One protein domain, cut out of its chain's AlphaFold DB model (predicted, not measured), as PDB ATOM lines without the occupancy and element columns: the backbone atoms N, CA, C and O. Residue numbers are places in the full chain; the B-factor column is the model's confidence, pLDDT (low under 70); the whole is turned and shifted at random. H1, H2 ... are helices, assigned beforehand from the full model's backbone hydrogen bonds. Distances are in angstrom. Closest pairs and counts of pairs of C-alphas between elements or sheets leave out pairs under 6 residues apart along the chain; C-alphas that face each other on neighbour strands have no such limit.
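What this domain is: This is residues 2 to 9, 23 to 42 and 149 to 257 of the 257 residues of the protein "Variant surface glycoprotein 1125.1610" of Trypanosoma brucei (UniProt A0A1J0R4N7). H3 is a long arm, residues 149 to 177 sticking out of a small head where H2, H4 and H6 pack on it. 137 residues are printed, with six named helices, H1 to H6, and no named strand. It is all helix and extended: radius of gyration of the C-alphas 23.3 A, spans 87 by 29 by 28 A.

Where its parts are: H3, residues 149 to 193, runs 63.1 A from (3.159, 8.085, -50.516) to (-7.905, -33.794, -4.643). H1 is residues 4 to 9, H2 23 to 39, H4 195 to 204, H5 227 to 231, H6 245 to 253.

How they stand to each other: H3 and H4 form a hairpin, closest at C-alphas 190 and 198, 5.8 A. H3 and H6 touch only at their ends, closest C-alphas 192 and 245, 4.6 A. H4 has 2 of 6 O i to N i+4 and 3 of 7 O i to N i+3 pairs within hydrogen-bond range.

The domain as a whole: Cuts after residues 9 and 42 leave C-alpha gaps of 21.2 and 47.7 A. Links H4 to H5 and H5 to H6 are long; 33 residues have pLDDT under 70.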
ATOM      1  N   ALA A   2      -7.382 -17.306   6.181       27.78
ATOM      2  CA  ALA A   2      -7.528 -17.894   7.528       27.78
ATOM      3  C   ALA A   2      -7.960 -19.383   7.568       27.78
ATOM      4  O   ALA A   2      -7.689 -20.075   8.541       27.78
ATOM      5  N   MET A   3      -8.602 -19.902   6.516       28.98
ATOM      6  CA  MET A   3      -9.189 -21.254   6.531       28.98
ATOM      7  C   MET A   3      -8.295 -22.338   5.898       28.98
ATOM      8  O   MET A   3      -8.366 -23.494   6.300       28.98
ATOM      9  N   GLN A   4      -7.376 -21.957   4.998       36.66
ATOM     10  CA  GLN A   4      -6.278 -22.822   4.528       36.66
ATOM     11  C   GLN A   4      -5.357 -23.198   5.700       36.66
ATOM     12  O   GLN A   4      -4.941 -24.343   5.828       36.66
ATOM     13  N   ILE A   5      -5.143 -22.245   6.614       38.00
ATOM     14  CA  ILE A   5      -4.454 -22.448   7.893       38.00
ATOM     15  C   ILE A   5      -5.250 -23.396   8.806       38.00
ATOM     16  O   ILE A   5      -4.645 -24.145   9.559       38.00
ATOM     17  N   GLY A   6      -6.584 -23.434   8.710       34.69
ATOM     18  CA  GLY A   6      -7.440 -24.316   9.512       34.69
ATOM     19  C   GLY A   6      -7.263 -25.807   9.208       34.69
ATOM     20  O   GLY A   6      -7.239 -26.611  10.133       34.69
ATOM     21  N   PHE A   7      -7.069 -26.180   7.937       44.56
ATOM     22  CA  PHE A   7      -6.760 -27.566   7.557       44.56
ATOM     23  C   PHE A   7      -5.361 -27.983   8.039       44.56
ATOM     24  O   PHE A   7      -5.200 -29.050   8.626       44.56
ATOM     25  N   PHE A   8      -4.367 -27.100   7.891       43.22
ATOM     26  CA  PHE A   8      -3.017 -27.315   8.422       43.22
ATOM     27  C   PHE A   8      -2.990 -27.375   9.958       43.22
ATOM     28  O   PHE A   8      -2.348 -28.258  10.516       43.22
ATOM     29  N   LEU A   9      -3.722 -26.503  10.659       40.16
ATOM     30  CA  LEU A   9      -3.832 -26.525  12.121       40.16
ATOM     31  C   LEU A   9      -4.565 -27.767  12.621       40.16
ATOM     32  O   LEU A   9      -4.154 -28.322  13.631       40.16
ATOM     33  N   GLU A  23       9.582 -41.657  11.645       62.03
ATOM     34  CA  GLU A  23       9.855 -42.630  10.582       62.03
ATOM     35  C   GLU A  23       9.371 -42.154   9.208       62.03
ATOM     36  O   GLU A  23      10.033 -42.441   8.221       62.03
ATOM     37  N   ASN A  24       8.294 -41.357   9.156       63.44
ATOM     38  CA  ASN A  24       7.719 -40.821   7.910       63.44
ATOM     39  C   ASN A  24       7.948 -39.307   7.732       63.44
ATOM     40  O   ASN A  24       7.308 -38.655   6.901       63.44
ATOM     41  N   GLN A  25       8.787 -38.696   8.578       67.00
ATOM     42  CA  GLN A  25       9.043 -37.255   8.538       67.00
ATOM     43  C   GLN A  25       9.611 -36.774   7.184       67.00
ATOM     44  O   GLN A  25       9.138 -35.739   6.703       67.00
ATOM     45  N   PRO A  26      10.588 -37.456   6.544       73.94
ATOM     46  CA  PRO A  26      11.100 -36.996   5.254       73.94
ATOM     47  C   PRO A  26      10.061 -37.105   4.127       73.94
ATOM     48  O   PRO A  26       9.944 -36.181   3.321       73.94
ATOM     49  N   GLU A  27       9.256 -38.167   4.097       74.12
ATOM     50  CA  GLU A  27       8.177 -38.376   3.125       74.12
ATOM     51  C   GLU A  27       7.077 -37.320   3.286       74.12
ATOM     52  O   GLU A  27       6.590 -36.765   2.298       74.12
ATOM     53  N   PHE A  28       6.732 -36.973   4.528       75.62
ATOM     54  CA  PHE A  28       5.765 -35.918   4.822       75.62
ATOM     55  C   PHE A  28       6.212 -34.558   4.274       75.62
ATOM     56  O   PHE A  28       5.436 -33.871   3.610       75.62
ATOM     57  N   VAL A  29       7.475 -34.184   4.495       78.12
ATOM     58  CA  VAL A  29       8.030 -32.921   3.983       78.12
ATOM     59  C   VAL A  29       7.988 -32.884   2.453       78.12
ATOM     60  O   VAL A  29       7.606 -31.867   1.873       78.12
ATOM     61  N   GLN A  30       8.332 -33.986   1.784       81.75
ATOM     62  CA  GLN A  30       8.277 -34.074   0.321       81.75
ATOM     63  C   GLN A  30       6.848 -33.926  -0.211       81.75
ATOM     64  O   GLN A  30       6.611 -33.162  -1.146       81.75
ATOM     65  N   ILE A  31       5.885 -34.600   0.416       83.56
ATOM     66  CA  ILE A  31       4.472 -34.522   0.044       83.56
ATOM     67  C   ILE A  31       3.904 -33.117   0.293       83.56
ATOM     68  O   ILE A  31       3.141 -32.613  -0.531       83.56
ATOM     69  N   CYS A  32       4.308 -32.439   1.370       80.06
ATOM     70  CA  CYS A  32       3.945 -31.043   1.614       80.06
ATOM     71  C   CYS A  32       4.473 -30.103   0.521       80.06
ATOM     72  O   CYS A  32       3.722 -29.245   0.055       80.06
ATOM     73  N   HIS A  33       5.723 -30.273   0.080       84.81
ATOM     74  CA  HIS A  33       6.266 -29.496  -1.039       84.81
ATOM     75  C   HIS A  33       5.529 -29.787  -2.346       84.81
ATOM     76  O   HIS A  33       5.201 -28.860  -3.085       84.81
ATOM     77  N   LEU A  34       5.219 -31.057  -2.618       87.88
ATOM     78  CA  LEU A  34       4.448 -31.440  -3.796       87.88
ATOM     79  C   LEU A  34       3.044 -30.818  -3.763       87.88
ATOM     80  O   LEU A  34       2.596 -30.253  -4.755       87.88
ATOM     81  N   TYR A  35       2.380 -30.829  -2.606       87.25
ATOM     82  CA  TYR A  35       1.087 -30.175  -2.419       87.25
ATOM     83  C   TYR A  35       1.176 -28.669  -2.686       87.25
ATOM     84  O   TYR A  35       0.352 -28.122  -3.417       87.25
ATOM     85  N   GLN A  36       2.184 -27.988  -2.136       87.25
ATOM     86  CA  GLN A  36       2.398 -26.562  -2.393       87.25
ATOM     87  C   GLN A  36       2.577 -26.294  -3.889       87.25
ATOM     88  O   GLN A  36       1.829 -25.497  -4.446       87.25
ATOM     89  N   LEU A  37       3.470 -27.034  -4.552       88.69
ATOM     90  CA  LEU A  37       3.740 -26.890  -5.982       88.69
ATOM     91  C   LEU A  37       2.483 -27.100  -6.842       88.69
ATOM     92  O   LEU A  37       2.228 -26.348  -7.777       88.69
ATOM     93  N   MET A  38       1.681 -28.120  -6.534       89.62
ATOM     94  CA  MET A  38       0.500 -28.467  -7.330       89.62
ATOM     95  C   MET A  38      -0.707 -27.556  -7.055       89.62
ATOM     96  O   MET A  38      -1.600 -27.441  -7.897       89.62
ATOM     97  N   THR A  39      -0.750 -26.900  -5.892       88.06
ATOM     98  CA  THR A  39      -1.831 -25.973  -5.517       88.06
ATOM     99  C   THR A  39      -1.497 -24.504  -5.780       88.06
ATOM    100  O   THR A  39      -2.410 -23.670  -5.816       88.06
ATOM    101  N   GLU A  40      -0.235 -24.174  -6.055       88.75
ATOM    102  CA  GLU A  40       0.206 -22.817  -6.373       88.75
ATOM    103  C   GLU A  40      -0.444 -22.302  -7.671       88.75
ATOM    104  O   GLU A  40      -0.571 -23.063  -8.635       88.75
ATOM    105  N   PRO A  41      -0.926 -21.047  -7.719       91.62
ATOM    106  CA  PRO A  41      -1.437 -20.454  -8.949       91.62
ATOM    107  C   PRO A  41      -0.407 -20.474 -10.081       91.62
ATOM    108  O   PRO A  41       0.773 -20.203  -9.875       91.62
ATOM    109  N   ILE A  42      -0.868 -20.719 -11.303       90.56
ATOM    110  CA  ILE A  42      -0.024 -20.624 -12.494       90.56
ATOM    111  C   ILE A  42      -0.110 -19.191 -13.009       90.56
ATOM    112  O   ILE A  42      -1.177 -18.725 -13.413       90.56
ATOM    113  N   ARG A 149       4.196   9.116 -50.686       93.12
ATOM    114  CA  ARG A 149       3.159   8.085 -50.516       93.12
ATOM    115  C   ARG A 149       3.283   7.002 -51.578       93.12
ATOM    116  O   ARG A 149       3.330   5.828 -51.232       93.12
ATOM    117  N   ASP A 150       3.381   7.398 -52.845       92.44
ATOM    118  CA  ASP A 150       3.482   6.475 -53.975       92.44
ATOM    119  C   ASP A 150       4.731   5.583 -53.863       92.44
ATOM    120  O   ASP A 150       4.635   4.371 -54.051       92.44
ATOM    121  N   ALA A 151       5.876   6.147 -53.461       94.62
ATOM    122  CA  ALA A 151       7.118   5.394 -53.270       94.62
ATOM    123  C   ALA A 151       7.074   4.415 -52.079       94.62
ATOM    124  O   ALA A 151       7.684   3.348 -52.130       94.62
ATOM    125  N   LEU A 152       6.364   4.762 -51.000       94.31
ATOM    126  CA  LEU A 152       6.331   3.975 -49.761       94.31
ATOM    127  C   LEU A 152       5.150   2.996 -49.674       94.31
ATOM    128  O   LEU A 152       5.168   2.097 -48.832       94.31
ATOM    129  N   ARG A 153       4.145   3.119 -50.546       93.88
ATOM    130  CA  ARG A 153       2.918   2.307 -50.497       93.88
ATOM    131  C   ARG A 153       3.187   0.808 -50.578       93.88
ATOM    132  O   ARG A 153       2.783   0.064 -49.689       93.88
ATOM    133  N   ALA A 154       3.882   0.360 -51.622       94.56
ATOM    134  CA  ALA A 154       4.182  -1.057 -51.826       94.56
ATOM    135  C   ALA A 154       5.021  -1.681 -50.686       94.56
ATOM    136  O   ALA A 154       4.620  -2.734 -50.169       94.56
ATOM    137  N   PRO A 155       6.139  -1.070 -50.234       94.62
ATOM    138  CA  PRO A 155       6.919  -1.644 -49.139       94.62
ATOM    139  C   PRO A 155       6.154  -1.650 -47.809       94.62
ATOM    140  O   PRO A 155       6.192  -2.662 -47.107       94.62
ATOM    141  N   ILE A 156       5.412  -0.587 -47.471       94.12
ATOM    142  CA  ILE A 156       4.616  -0.550 -46.233       94.12
ATOM    143  C   ILE A 156       3.482  -1.577 -46.275       94.12
ATOM    144  O   ILE A 156       3.320  -2.314 -45.306       94.12
ATOM    145  N   SER A 157       2.761  -1.694 -47.392       90.50
ATOM    146  CA  SER A 157       1.702  -2.699 -47.560       90.50
ATOM    147  C   SER A 157       2.242  -4.124 -47.377       90.50
ATOM    148  O   SER A 157       1.673  -4.927 -46.636       90.50
ATOM    149  N   THR A 158       3.413  -4.418 -47.952       92.75
ATOM    150  CA  THR A 158       4.082  -5.720 -47.793       92.75
ATOM    151  C   THR A 158       4.438  -6.007 -46.332       92.75
ATOM    152  O   THR A 158       4.216  -7.116 -45.838       92.75
ATOM    153  N   LEU A 159       4.994  -5.023 -45.620       93.12
ATOM    154  CA  LEU A 159       5.334  -5.163 -44.202       93.12
ATOM    155  C   LEU A 159       4.083  -5.298 -43.330       93.12
ATOM    156  O   LEU A 159       4.072  -6.113 -42.410       93.12
ATOM    157  N   TYR A 160       3.023  -4.553 -43.641       92.56
ATOM    158  CA  TYR A 160       1.747  -4.632 -42.940       92.56
ATOM    159  C   TYR A 160       1.120  -6.021 -43.094       92.56
ATOM    160  O   TYR A 160       0.768  -6.638 -42.092       92.56
ATOM    161  N   ALA A 161       1.079  -6.575 -44.309       91.44
ATOM    162  CA  ALA A 161       0.582  -7.929 -44.557       91.44
ATOM    163  C   ALA A 161       1.382  -9.000 -43.792       91.44
ATOM    164  O   ALA A 161       0.800  -9.887 -43.169       91.44
ATOM    165  N   LYS A 162       2.718  -8.891 -43.760       93.19
ATOM    166  CA  LYS A 162       3.567  -9.786 -42.953       93.19
ATOM    167  C   LYS A 162       3.269  -9.663 -41.460       93.19
ATOM    168  O   LYS A 162       3.186 -10.673 -40.763       93.19
ATOM    169  N   LEU A 163       3.085  -8.439 -40.970       92.94
ATOM    170  CA  LEU A 163       2.773  -8.187 -39.568       92.94
ATOM    171  C   LEU A 163       1.408  -8.767 -39.170       92.94
ATOM    172  O   LEU A 163       1.283  -9.281 -38.061       92.94
ATOM    173  N   ILE A 164       0.413  -8.745 -40.068       92.31
ATOM    174  CA  ILE A 164      -0.871  -9.429 -39.853       92.31
ATOM    175  C   ILE A 164      -0.629 -10.912 -39.550       92.31
ATOM    176  O   ILE A 164      -1.104 -11.382 -38.519       92.31
ATOM    177  N   GLY A 165       0.171 -11.599 -40.372       93.25
ATOM    178  CA  GLY A 165       0.505 -13.011 -40.166       93.25
ATOM    179  C   GLY A 165       1.209 -13.278 -38.831       93.25
ATOM    180  O   GLY A 165       0.822 -14.185 -38.099       93.25
ATOM    181  N   VAL A 166       2.183 -12.439 -38.455       93.44
ATOM    182  CA  VAL A 166       2.865 -12.544 -37.149       93.44
ATOM    183  C   VAL A 166       1.888 -12.333 -35.988       93.44
ATOM    184  O   VAL A 166       1.942 -13.042 -34.984       93.44
ATOM    185  N   ARG A 167       0.969 -11.370 -36.107       94.19
ATOM    186  CA  ARG A 167      -0.064 -11.108 -35.097       94.19
ATOM    187  C   ARG A 167      -1.016 -12.287 -34.938       94.19
ATOM    188  O   ARG A 167      -1.350 -12.623 -33.802       94.19
ATOM    189  N   ASP A 168      -1.416 -12.922 -36.033       94.38
ATOM    190  CA  ASP A 168      -2.284 -14.099 -35.993       94.38
ATOM    191  C   ASP A 168      -1.560 -15.300 -35.370       94.38
ATOM    192  O   ASP A 168      -2.136 -16.006 -34.539       94.38
ATOM    193  N   GLU A 169      -0.268 -15.477 -35.661       94.88
ATOM    194  CA  GLU A 169       0.556 -16.498 -35.016       94.88
ATOM    195  C   GLU A 169       0.698 -16.257 -33.503       94.88
ATOM    196  O   GLU A 169       0.507 -17.184 -32.709       94.88
ATOM    197  N   ILE A 170       0.988 -15.021 -33.081       93.50
ATOM    198  CA  ILE A 170       1.069 -14.649 -31.659       93.50
ATOM    199  C   ILE A 170      -0.268 -14.905 -30.967       93.50
ATOM    200  O   ILE A 170      -0.283 -15.480 -29.875       93.50
ATOM    201  N   LYS A 171      -1.384 -14.515 -31.592       93.69
ATOM    202  CA  LYS A 171      -2.729 -14.763 -31.067       93.69
ATOM    203  C   LYS A 171      -2.954 -16.259 -30.855       93.69
ATOM    204  O   LYS A 171      -3.206 -16.672 -29.726       93.69
ATOM    205  N   HIS A 172      -2.762 -17.065 -31.897       94.69
ATOM    206  CA  HIS A 172      -2.968 -18.511 -31.842       94.69
ATOM    207  C   HIS A 172      -2.087 -19.186 -30.778       94.69
ATOM    208  O   HIS A 172      -2.561 -20.000 -29.984       94.69
ATOM    209  N   ARG A 173      -0.797 -18.831 -30.712       93.62
ATOM    210  CA  ARG A 173       0.125 -19.378 -29.704       93.62
ATOM    211  C   ARG A 173      -0.268 -18.972 -28.284       93.62
ATOM    212  O   ARG A 173      -0.198 -19.808 -27.388       93.62
ATOM    213  N   THR A 174      -0.699 -17.727 -28.084       93.56
ATOM    214  CA  THR A 174      -1.145 -17.225 -26.775       93.56
ATOM    215  C   THR A 174      -2.418 -17.937 -26.320       93.56
ATOM    216  O   THR A 174      -2.488 -18.402 -25.187       93.56
ATOM    217  N   GLU A 175      -3.402 -18.087 -27.208       93.00
ATOM    218  CA  GLU A 175      -4.651 -18.808 -26.927       93.00
ATOM    219  C   GLU A 175      -4.384 -20.279 -26.585       93.00
ATOM    220  O   GLU A 175      -4.881 -20.781 -25.575       93.00
ATOM    221  N   ARG A 176      -3.524 -20.952 -27.362       94.50
ATOM    222  CA  ARG A 176      -3.106 -22.330 -27.079       94.50
ATOM    223  C   ARG A 176      -2.416 -22.448 -25.724       94.50
ATOM    224  O   ARG A 176      -2.713 -23.369 -24.970       94.50
ATOM    225  N   ALA A 177      -1.494 -21.544 -25.413       93.06
ATOM    226  CA  ALA A 177      -0.762 -21.596 -24.157       93.06
ATOM    227  C   ALA A 177      -1.682 -21.346 -22.950       93.06
ATOM    228  O   ALA A 177      -1.609 -22.086 -21.975       93.06
ATOM    229  N   ASN A 178      -2.618 -20.397 -23.050       92.38
ATOM    230  CA  ASN A 178      -3.640 -20.175 -22.024       92.38
ATOM    231  C   ASN A 178      -4.533 -21.411 -21.828       92.38
ATOM    232  O   ASN A 178      -4.812 -21.792 -20.696       92.38
ATOM    233  N   SER A 179      -4.939 -22.072 -22.915       93.00
ATOM    234  CA  SER A 179      -5.710 -23.320 -22.842       93.00
ATOM    235  C   SER A 179      -4.932 -24.439 -22.141       93.00
ATOM    236  O   SER A 179      -5.479 -25.106 -21.262       93.00
ATOM    237  N   LEU A 180      -3.644 -24.605 -22.466       94.69
ATOM    238  CA  LEU A 180      -2.771 -25.584 -21.814       94.69
ATOM    239  C   LEU A 180      -2.576 -25.281 -20.327       94.69
ATOM    240  O   LEU A 180      -2.623 -26.201 -19.519       94.69
ATOM    241  N   ILE A 181      -2.402 -24.011 -19.959       94.12
ATOM    242  CA  ILE A 181      -2.285 -23.580 -18.562       94.12
ATOM    243  C   ILE A 181      -3.567 -23.911 -17.783       94.12
ATOM    244  O   ILE A 181      -3.491 -24.499 -16.704       94.12
ATOM    245  N   SER A 182      -4.743 -23.599 -18.332       93.50
ATOM    246  CA  SER A 182      -6.028 -23.943 -17.708       93.50
ATOM    247  C   SER A 182      -6.218 -25.450 -17.565       93.50
ATOM    248  O   SER A 182      -6.600 -25.922 -16.495       93.50
ATOM    249  N   SER A 183      -5.894 -26.218 -18.606       94.31
ATOM    250  CA  SER A 183      -5.958 -27.680 -18.556       94.31
ATOM    251  C   SER A 183      -4.998 -28.250 -17.508       94.31
ATOM    252  O   SER A 183      -5.419 -29.052 -16.677       94.31
ATOM    253  N   ALA A 184      -3.750 -27.776 -17.473       93.94
ATOM    254  CA  ALA A 184      -2.768 -28.182 -16.476       93.94
ATOM    255  C   ALA A 184      -3.250 -27.868 -15.055       93.94
ATOM    256  O   ALA A 184      -3.125 -28.711 -14.171       93.94
ATOM    257  N   ARG A 185      -3.865 -26.698 -14.832       94.25
ATOM    258  CA  ARG A 185      -4.421 -26.329 -13.524       94.25
ATOM    259  C   ARG A 185      -5.485 -27.319 -13.054       94.25
ATOM    260  O   ARG A 185      -5.453 -27.737 -11.898       94.25
ATOM    261  N   VAL A 186      -6.398 -27.710 -13.940       94.00
ATOM    262  CA  VAL A 186      -7.429 -28.717 -13.648       94.00
ATOM    263  C   VAL A 186      -6.798 -30.078 -13.366       94.00
ATOM    264  O   VAL A 186      -7.166 -30.724 -12.389       94.00
ATOM    265  N   THR A 187      -5.831 -30.511 -14.178       94.50
ATOM    266  CA  THR A 187      -5.129 -31.787 -13.978       94.50
ATOM    267  C   THR A 187      -4.390 -31.825 -12.641       94.50
ATOM    268  O   THR A 187      -4.491 -32.814 -11.921       94.50
ATOM    269  N   LEU A 188      -3.700 -30.745 -12.267       92.94
ATOM    270  CA  LEU A 188      -3.043 -30.633 -10.965       92.94
ATOM    271  C   LEU A 188      -4.063 -30.675  -9.825       92.94
ATOM    272  O   LEU A 188      -3.863 -31.412  -8.865       92.94
ATOM    273  N   ALA A 189      -5.188 -29.966  -9.948       91.00
ATOM    274  CA  ALA A 189      -6.258 -30.018  -8.955       91.00
ATOM    275  C   ALA A 189      -6.822 -31.441  -8.793       91.00
ATOM    276  O   ALA A 189      -6.997 -31.903  -7.667       91.00
ATOM    277  N   LYS A 190      -7.058 -32.151  -9.903       90.06
ATOM    278  CA  LYS A 190      -7.501 -33.553  -9.916       90.06
ATOM    279  C   LYS A 190      -6.481 -34.475  -9.257       90.06
ATOM    280  O   LYS A 190      -6.857 -35.319  -8.459       90.06
ATOM    281  N   ALA A 191      -5.193 -34.277  -9.505       89.56
ATOM    282  CA  ALA A 191      -4.151 -35.076  -8.869       89.56
ATOM    283  C   ALA A 191      -4.004 -34.778  -7.361       89.56
ATOM    284  O   ALA A 191      -3.711 -35.680  -6.577       89.56
ATOM    285  N   VAL A 192      -4.257 -33.538  -6.925       88.50
ATOM    286  CA  VAL A 192      -4.234 -33.188  -5.495       88.50
ATOM    287  C   VAL A 192      -5.451 -33.753  -4.763       88.50
ATOM    288  O   VAL A 192      -5.316 -34.307  -3.673       88.50
ATOM    289  N   TYR A 193      -6.637 -33.613  -5.347       85.69
ATOM    290  CA  TYR A 193      -7.905 -33.794  -4.643       85.69
ATOM    291  C   TYR A 193      -8.762 -34.969  -5.125       85.69
ATOM    292  O   TYR A 193      -9.751 -35.314  -4.482       85.69
ATOM    293  N   GLY A 194      -8.392 -35.594  -6.234       85.38
ATOM    294  CA  GLY A 194      -9.153 -36.637  -6.907       85.38
ATOM    295  C   GLY A 194     -10.177 -36.092  -7.908       85.38
ATOM    296  O   GLY A 194     -10.757 -35.015  -7.745       85.38
ATOM    297  N   ASP A 195     -10.449 -36.891  -8.941       86.38
ATOM    298  CA  ASP A 195     -11.373 -36.544 -10.029       86.38
ATOM    299  C   ASP A 195     -12.792 -36.237  -9.543       86.38
ATOM    300  O   ASP A 195     -13.414 -35.276 -10.004       86.38
ATOM    301  N   ALA A 196     -13.302 -37.026  -8.594       81.62
ATOM    302  CA  ALA A 196     -14.663 -36.882  -8.077       81.62
ATOM    303  C   ALA A 196     -14.889 -35.529  -7.383       81.62
ATOM    304  O   ALA A 196     -15.976 -34.963  -7.481       81.62
ATOM    305  N   ALA A 197     -13.858 -34.996  -6.722       82.06
ATOM    306  CA  ALA A 197     -13.933 -33.727  -6.008       82.06
ATOM    307  C   ALA A 197     -13.873 -32.519  -6.955       82.06
ATOM    308  O   ALA A 197     -14.480 -31.484  -6.685       82.06
ATOM    309  N   ILE A 198     -13.148 -32.650  -8.070       87.75
ATOM    310  CA  ILE A 198     -12.893 -31.547  -9.001       87.75
ATOM    311  C   ILE A 198     -13.907 -31.461 -10.131       87.75
ATOM    312  O   ILE A 198     -14.285 -30.354 -10.505       87.75
ATOM    313  N   THR A 199     -14.382 -32.591 -10.656       88.94
ATOM    314  CA  THR A 199     -15.321 -32.618 -11.792       88.94
ATOM    315  C   THR A 199     -16.517 -31.657 -11.627       88.94
ATOM    316  O   THR A 199     -16.824 -30.943 -12.581       88.94
ATOM    317  N   PRO A 200     -17.159 -31.523 -10.443       87.81
ATOM    318  CA  PRO A 200     -18.285 -30.597 -10.259       87.81
ATOM    319  C   PRO A 200     -17.923 -29.104 -10.330       87.81
ATOM    320  O   PRO A 200     -18.798 -28.270 -10.550       87.81
ATOM    321  N   ILE A 201     -16.652 -28.754 -10.115       87.75
ATOM    322  CA  ILE A 201     -16.162 -27.369 -10.042       87.75
ATOM    323  C   ILE A 201     -15.122 -27.048 -11.121       87.75
ATOM    324  O   ILE A 201     -14.524 -25.976 -11.087       87.75
ATOM    325  N   GLU A 202     -14.900 -27.946 -12.082       91.06
ATOM    326  CA  GLU A 202     -13.834 -27.843 -13.084       91.06
ATOM    327  C   GLU A 202     -13.867 -26.509 -13.843       91.06
ATOM    328  O   GLU A 202     -12.846 -25.840 -13.984       91.06
ATOM    329  N   THR A 203     -15.057 -26.055 -14.240       90.25
ATOM    330  CA  THR A 203     -15.260 -24.783 -14.956       90.25
ATOM    331  C   THR A 203     -15.025 -23.540 -14.094       90.25
ATOM    332  O   THR A 203     -14.908 -22.434 -14.618       90.25
ATOM    333  N   GLN A 204     -14.956 -23.703 -12.771       90.06
ATOM    334  CA  GLN A 204     -14.717 -22.634 -11.801       90.06
ATOM    335  C   GLN A 204     -13.237 -22.525 -11.414       90.06
ATOM    336  O   GLN A 204     -12.863 -21.606 -10.679       90.06
ATOM    337  N   ILE A 205     -12.395 -23.462 -11.861       90.56
ATOM    338  CA  ILE A 205     -10.958 -23.439 -11.608       90.56
ATOM    339  C   ILE A 205     -10.313 -22.415 -12.535       90.56
ATOM    340  O   ILE A 205     -10.418 -22.500 -13.758       90.56
ATOM    341  N   LYS A 206      -9.607 -21.455 -11.937       91.56
ATOM    342  CA  LYS A 206      -8.843 -20.439 -12.662       91.56
ATOM    343  C   LYS A 206      -7.343 -20.659 -12.449       91.56
ATOM    344  O   LYS A 206      -6.950 -20.929 -11.309       91.56
ATOM    345  N   PRO A 207      -6.505 -20.543 -13.493       91.25
ATOM    346  CA  PRO A 207      -5.052 -20.673 -13.374       91.25
ATOM    347  C   PRO A 207      -4.433 -19.809 -12.277       91.25
ATOM    348  O   PRO A 207      -3.670 -20.302 -11.451       91.25
ATOM    349  N   GLU A 208      -4.812 -18.537 -12.251       91.00
ATOM    350  CA  GLU A 208      -4.240 -17.480 -11.423       91.00
ATOM    351  C   GLU A 208      -4.849 -17.397 -10.017       91.00
ATOM    352  O   GLU A 208      -4.393 -16.613  -9.184       91.00
ATOM    353  N   ALA A 209      -5.878 -18.198  -9.738       87.62
ATOM    354  CA  ALA A 209      -6.514 -18.242  -8.434       87.62
ATOM    355  C   ALA A 209      -5.961 -19.403  -7.593       87.62
ATOM    356  O   ALA A 209      -5.595 -20.458  -8.132       87.62
ATOM    357  N   PRO A 210      -5.949 -19.263  -6.256       83.31
ATOM    358  CA  PRO A 210      -5.830 -20.412  -5.371       83.31
ATOM    359  C   PRO A 210      -6.876 -21.472  -5.731       83.31
ATOM    360  O   PRO A 210      -7.995 -21.132  -6.127       83.31
ATOM    361  N   LEU A 211      -6.526 -22.753  -5.588       82.69
ATOM    362  CA  LEU A 211      -7.525 -23.810  -5.723       82.69
ATOM    363  C   LEU A 211      -8.626 -23.633  -4.674       82.69
ATOM    364  O   LEU A 211      -8.384 -23.145  -3.566       82.69
ATOM    365  N   HIS A 212      -9.839 -24.040  -5.041       73.81
ATOM    366  CA  HIS A 212     -10.977 -24.030  -4.130       73.81
ATOM    367  C   HIS A 212     -10.677 -24.879  -2.897       73.81
ATOM    368  O   HIS A 212     -10.139 -25.981  -3.001       73.81
ATOM    369  N   THR A 213     -11.055 -24.372  -1.725       69.12
ATOM    370  CA  THR A 213     -10.954 -25.141  -0.487       69.12
ATOM    371  C   THR A 213     -11.879 -26.345  -0.578       69.12
ATOM    372  O   THR A 213     -13.093 -26.193  -0.723       69.12
ATOM    373  N   ILE A 214     -11.318 -27.540  -0.450       66.31
ATOM    374  CA  ILE A 214     -12.109 -28.766  -0.409       66.31
ATOM    375  C   ILE A 214     -12.682 -28.943   0.994       66.31
ATOM    376  O   ILE A 214     -11.974 -28.835   1.995       66.31
ATOM    377  N   THR A 215     -13.990 -29.176   1.068       64.19
ATOM    378  CA  THR A 215     -14.698 -29.449   2.322       64.19
ATOM    379  C   THR A 215     -14.538 -30.920   2.712       64.19
ATOM    380  O   THR A 215     -14.315 -31.753   1.835       64.19
ATOM    381  N   PRO A 216     -14.725 -31.293   3.991       61.38
ATOM    382  CA  PRO A 216     -14.694 -32.695   4.421       61.38
ATOM    383  C   PRO A 216     -15.620 -33.627   3.622       61.38
ATOM    384  O   PRO A 216     -15.317 -34.803   3.482       61.38
ATOM    385  N   ALA A 217     -16.720 -33.100   3.068       59.62
ATOM    386  CA  ALA A 217     -17.651 -33.848   2.221       59.62
ATOM    387  C   ALA A 217     -17.080 -34.208   0.835       59.62
ATOM    388  O   ALA A 217     -17.552 -35.151   0.208       59.62
ATOM    389  N   ASN A 218     -16.072 -33.464   0.376       59.75
ATOM    390  CA  ASN A 218     -15.446 -33.597  -0.940       59.75
ATOM    391  C   ASN A 218     -13.992 -34.081  -0.844       59.75
ATOM    392  O   ASN A 218     -13.313 -34.194  -1.862       59.75
ATOM    393  N   VAL A 219     -13.491 -34.344   0.369       64.50
ATOM    394  CA  VAL A 219     -12.223 -35.052   0.546       64.50
ATOM    395  C   VAL A 219     -12.397 -36.453  -0.057       64.50
ATOM    396  O   VAL A 219     -13.424 -37.079   0.201       64.50
ATOM    397  N   PRO A 220     -11.420 -36.972  -0.824       61.72
ATOM    398  CA  PRO A 220     -11.425 -38.319  -1.418       61.72
ATOM    399  C   PRO A 220     -11.270 -39.445  -0.370       61.72
ATOM    400  O   PRO A 220     -10.447 -40.355  -0.489       61.72
ATOM    401  N   LEU A 221     -12.060 -39.373   0.697       59.91
ATOM    402  CA  LEU A 221     -12.302 -40.422   1.666       59.91
ATOM    403  C   LEU A 221     -13.769 -40.817   1.519       59.91
ATOM    404  O   LEU A 221     -14.668 -39.996   1.676       59.91
ATOM    405  N   HIS A 222     -14.009 -42.080   1.185       56.22
ATOM    406  CA  HIS A 222     -15.353 -42.615   0.997       56.22
ATOM    407  C   HIS A 222     -16.249 -42.267   2.198       56.22
ATOM    408  O   HIS A 222     -15.869 -42.544   3.339       56.22
ATOM    409  N   ALA A 223     -17.453 -41.733   1.966       48.28
ATOM    410  CA  ALA A 223     -18.472 -41.644   3.010       48.28
ATOM    411  C   ALA A 223     -18.727 -43.067   3.544       48.28
ATOM    412  O   ALA A 223     -19.215 -43.925   2.808       48.28
ATOM    413  N   GLY A 224     -18.282 -43.350   4.772       54.50
ATOM    414  CA  GLY A 224     -18.390 -44.667   5.415       54.50
ATOM    415  C   GLY A 224     -17.186 -45.614   5.268       54.50
ATOM    416  O   GLY A 224     -17.217 -46.708   5.827       54.50
ATOM    417  N   GLY A 225     -16.114 -45.231   4.569       58.00
ATOM    418  CA  GLY A 225     -14.889 -46.034   4.506       58.00
ATOM    419  C   GLY A 225     -14.014 -45.818   5.739       58.00
ATOM    420  O   GLY A 225     -13.585 -44.696   6.002       58.00
ATOM    421  N   ASN A 226     -13.695 -46.880   6.487       67.94
ATOM    422  CA  ASN A 226     -12.648 -46.794   7.508       67.94
ATOM    423  C   ASN A 226     -11.336 -46.386   6.814       67.94
ATOM    424  O   ASN A 226     -10.895 -47.074   5.893       67.94
ATOM    425  N   ARG A 227     -10.705 -45.288   7.253       69.81
ATOM    426  CA  ARG A 227      -9.397 -44.815   6.763       69.81
ATOM    427  C   ARG A 227      -8.393 -45.960   6.651       69.81
ATOM    428  O   ARG A 227      -7.699 -46.069   5.648       69.81
ATOM    429  N   ASN A 228      -8.361 -46.865   7.630       73.62
ATOM    430  CA  ASN A 228      -7.470 -48.019   7.592       73.62
ATOM    431  C   ASN A 228      -7.706 -48.895   6.352       73.62
ATOM    432  O   ASN A 228      -6.749 -49.403   5.794       73.62
ATOM    433  N   ALA A 229      -8.947 -49.040   5.876       75.69
ATOM    434  CA  ALA A 229      -9.274 -49.789   4.662       75.69
ATOM    435  C   ALA A 229      -8.921 -49.037   3.362       75.69
ATOM    436  O   ALA A 229      -8.628 -49.676   2.349       75.69
ATOM    437  N   VAL A 230      -8.942 -47.701   3.384       76.31
ATOM    438  CA  VAL A 230      -8.499 -46.846   2.265       76.31
ATOM    439  C   VAL A 230      -6.973 -46.861   2.140       76.31
ATOM    440  O   VAL A 230      -6.451 -46.965   1.033       76.31
ATOM    441  N   CYS A 231      -6.276 -46.830   3.277       79.31
ATOM    442  CA  CYS A 231      -4.819 -46.739   3.364       79.31
ATOM    443  C   CYS A 231      -4.099 -48.098   3.385       79.31
ATOM    444  O   CYS A 231      -2.880 -48.135   3.278       79.31
ATOM    445  N   LYS A 232      -4.822 -49.222   3.523       78.69
ATOM    446  CA  LYS A 232      -4.220 -50.566   3.624       78.69
ATOM    447  C   LYS A 232      -3.447 -50.979   2.373       78.69
ATOM    448  O   LYS A 232      -2.481 -51.730   2.459       78.69
ATOM    449  N   THR A 233      -3.928 -50.583   1.200       74.19
ATOM    450  CA  THR A 233      -3.337 -50.985  -0.078       74.19
ATOM    451  C   THR A 233      -3.603 -49.891  -1.094       74.19
ATOM    452  O   THR A 233      -4.757 -49.490  -1.274       74.19
ATOM    453  N   ALA A 234      -2.536 -49.427  -1.747       77.00
ATOM    454  CA  ALA A 234      -2.668 -48.540  -2.889       77.00
ATOM    455  C   ALA A 234      -3.486 -49.232  -3.987       77.00
ATOM    456  O   ALA A 234      -3.393 -50.445  -4.181       77.00
ATOM    457  N   GLY A 235      -4.316 -48.472  -4.684       75.12
ATOM    458  CA  GLY A 235      -5.188 -49.011  -5.718       75.12
ATOM    459  C   GLY A 235      -5.335 -48.043  -6.872       75.12
ATOM    460  O   GLY A 235      -5.015 -46.870  -6.747       75.12
ATOM    461  N   THR A 236      -5.849 -48.541  -7.992       74.81
ATOM    462  CA  THR A 236      -6.139 -47.736  -9.189       74.81
ATOM    463  C   THR A 236      -7.589 -47.251  -9.237       74.81
ATOM    464  O   THR A 236      -8.028 -46.666 -10.225       74.81
ATOM    465  N   THR A 237      -8.369 -47.532  -8.190       69.12
ATOM    466  CA  THR A 237      -9.788 -47.191  -8.099       69.12
ATOM    467  C   THR A 237     -10.001 -45.995  -7.182       69.12
ATOM    468  O   THR A 237      -9.273 -45.806  -6.209       69.12
ATOM    469  N   SER A 238     -11.026 -45.191  -7.480       67.62
ATOM    470  CA  SER A 238     -11.390 -44.017  -6.678       67.62
ATOM    471  C   SER A 238     -11.475 -44.341  -5.177       67.62
ATOM    472  O   SER A 238     -11.921 -45.426  -4.790       67.62
ATOM    473  N   ASN A 239     -11.074 -43.382  -4.334       69.31
ATOM    474  CA  ASN A 239     -11.053 -43.487  -2.869       69.31
ATOM    475  C   ASN A 239     -10.084 -44.551  -2.307       69.31
ATOM    476  O   ASN A 239     -10.355 -45.148  -1.260       69.31
ATOM    477  N   LYS A 240      -8.960 -44.800  -2.990       74.25
ATOM    478  CA  LYS A 240      -7.815 -45.587  -2.498       74.25
ATOM    479  C   LYS A 240      -6.578 -44.707  -2.337       74.25
ATOM    480  O   LYS A 240      -6.467 -43.678  -3.002       74.25
ATOM    481  N   ALA A 241      -5.648 -45.127  -1.478       77.50
ATOM    482  CA  ALA A 241      -4.301 -44.558  -1.477       77.50
ATOM    483  C   ALA A 241      -3.674 -44.663  -2.885       77.50
ATOM    484  O   ALA A 241      -3.903 -45.644  -3.599       77.50
ATOM    485  N   GLY A 242      -2.918 -43.645  -3.281       78.44
ATOM    486  CA  GLY A 242      -2.259 -43.481  -4.575       78.44
ATOM    487  C   GLY A 242      -3.078 -42.744  -5.639       78.44
ATOM    488  O   GLY A 242      -2.544 -42.446  -6.704       78.44
ATOM    489  N   MET A 243      -4.358 -42.440  -5.383       83.69
ATOM    490  CA  MET A 243      -5.251 -41.820  -6.381       83.69
ATOM    491  C   MET A 243      -5.434 -40.310  -6.225       83.69
ATOM    492  O   MET A 243      -5.929 -39.658  -7.143       83.69
ATOM    493  N   ALA A 244      -5.066 -39.753  -5.074       87.00
ATOM    494  CA  ALA A 244      -5.067 -38.319  -4.825       87.00
ATOM    495  C   ALA A 244      -4.054 -37.990  -3.729       87.00
ATOM    496  O   ALA A 244      -4.034 -38.652  -2.687       87.00
ATOM    497  N   LEU A 245      -3.281 -36.919  -3.917       86.69
ATOM    498  CA  LEU A 245      -2.263 -36.501  -2.950       86.69
ATOM    499  C   LEU A 245      -2.857 -36.246  -1.558       86.69
ATOM    500  O   LEU A 245      -2.256 -36.599  -0.550       86.69
ATOM    501  N   ALA A 246      -4.062 -35.673  -1.489       82.50
ATOM    502  CA  ALA A 246      -4.762 -35.443  -0.231       82.50
ATOM    503  C   ALA A 246      -5.099 -36.755   0.506       82.50
ATOM    504  O   ALA A 246      -5.012 -36.799   1.732       82.50
ATOM    505  N   THR A 247      -5.444 -37.831  -0.213       81.00
ATOM    506  CA  THR A 247      -5.647 -39.158   0.393       81.00
ATOM    507  C   THR A 247      -4.329 -39.707   0.932       81.00
ATOM    508  O   THR A 247      -4.294 -40.192   2.061       81.00
ATOM    509  N   ASP A 248      -3.241 -39.571   0.174       82.88
ATOM    510  CA  ASP A 248      -1.914 -40.056   0.572       82.88
ATOM    511  C   ASP A 248      -1.380 -39.321   1.801       82.88
ATOM    512  O   ASP A 248      -0.890 -39.951   2.740       82.88
ATOM    513  N   MET A 249      -1.582 -38.003   1.858       81.12
ATOM    514  CA  MET A 249      -1.332 -37.204   3.056       81.12
ATOM    515  C   MET A 249      -2.093 -37.769   4.258       81.12
ATOM    516  O   MET A 249      -1.494 -38.017   5.298       81.12
ATOM    517  N   LEU A 250      -3.393 -38.044   4.137       78.12
ATOM    518  CA  LEU A 250      -4.184 -38.581   5.252       78.12
ATOM    519  C   LEU A 250      -3.726 -39.982   5.685       78.12
ATOM    520  O   LEU A 250      -3.785 -40.295   6.875       78.12
ATOM    521  N   CYS A 251      -3.254 -40.804   4.749       78.81
ATOM    522  CA  CYS A 251      -2.742 -42.142   5.029       78.81
ATOM    523  C   CYS A 251      -1.376 -42.144   5.720       78.81
ATOM    524  O   CYS A 251      -1.140 -42.992   6.577       78.81
ATOM    525  N   ILE A 252      -0.496 -41.202   5.377       77.50
ATOM    526  CA  ILE A 252       0.869 -41.124   5.923       77.50
ATOM    527  C   ILE A 252       0.911 -40.312   7.228       77.50
ATOM    528  O   ILE A 252       1.694 -40.627   8.123       77.50
ATOM    529  N   CYS A 253       0.062 -39.287   7.361       70.06
ATOM    530  CA  CYS A 253       0.130 -38.325   8.469       70.06
ATOM    531  C   CYS A 253      -0.687 -38.723   9.701       70.06
ATOM    532  O   CYS A 253      -0.434 -38.215  10.790       70.06
ATOM    533  N   LEU A 254      -1.703 -39.576   9.551       64.31
ATOM    534  CA  LEU A 254      -2.602 -39.922  10.650       64.31
ATOM    535  C   LEU A 254      -2.305 -41.341  11.143       64.31
ATOM    536  O   LEU A 254      -2.450 -42.304  10.396       64.31
ATOM    537  N   LYS A 255      -1.965 -41.485  12.430       57.06
ATOM    538  CA  LYS A 255      -1.644 -42.779  13.060       57.06
ATOM    539  C   LYS A 255      -2.746 -43.815  12.812       57.06
ATOM    540  O   LYS A 255      -3.921 -43.510  13.046       57.06
ATOM    541  N   HIS A 256      -2.378 -45.025  12.375       53.19
ATOM    542  CA  HIS A 256      -3.286 -46.176  12.325       53.19
ATOM    543  C   HIS A 256      -3.978 -46.340  13.690       53.19
ATOM    544  O   HIS A 256      -3.310 -46.332  14.722       53.19
ATOM    545  N   GLN A 257      -5.311 -46.396  13.684       46.78
ATOM    546  CA  GLN A 257      -6.129 -46.688  14.865       46.78
ATOM    547  C   GLN A 257      -6.442 -48.173  14.875       46.78
ATOM    548  O   GLN A 257      -6.760 -48.676  13.773       46.78
TER     549      GLN A 257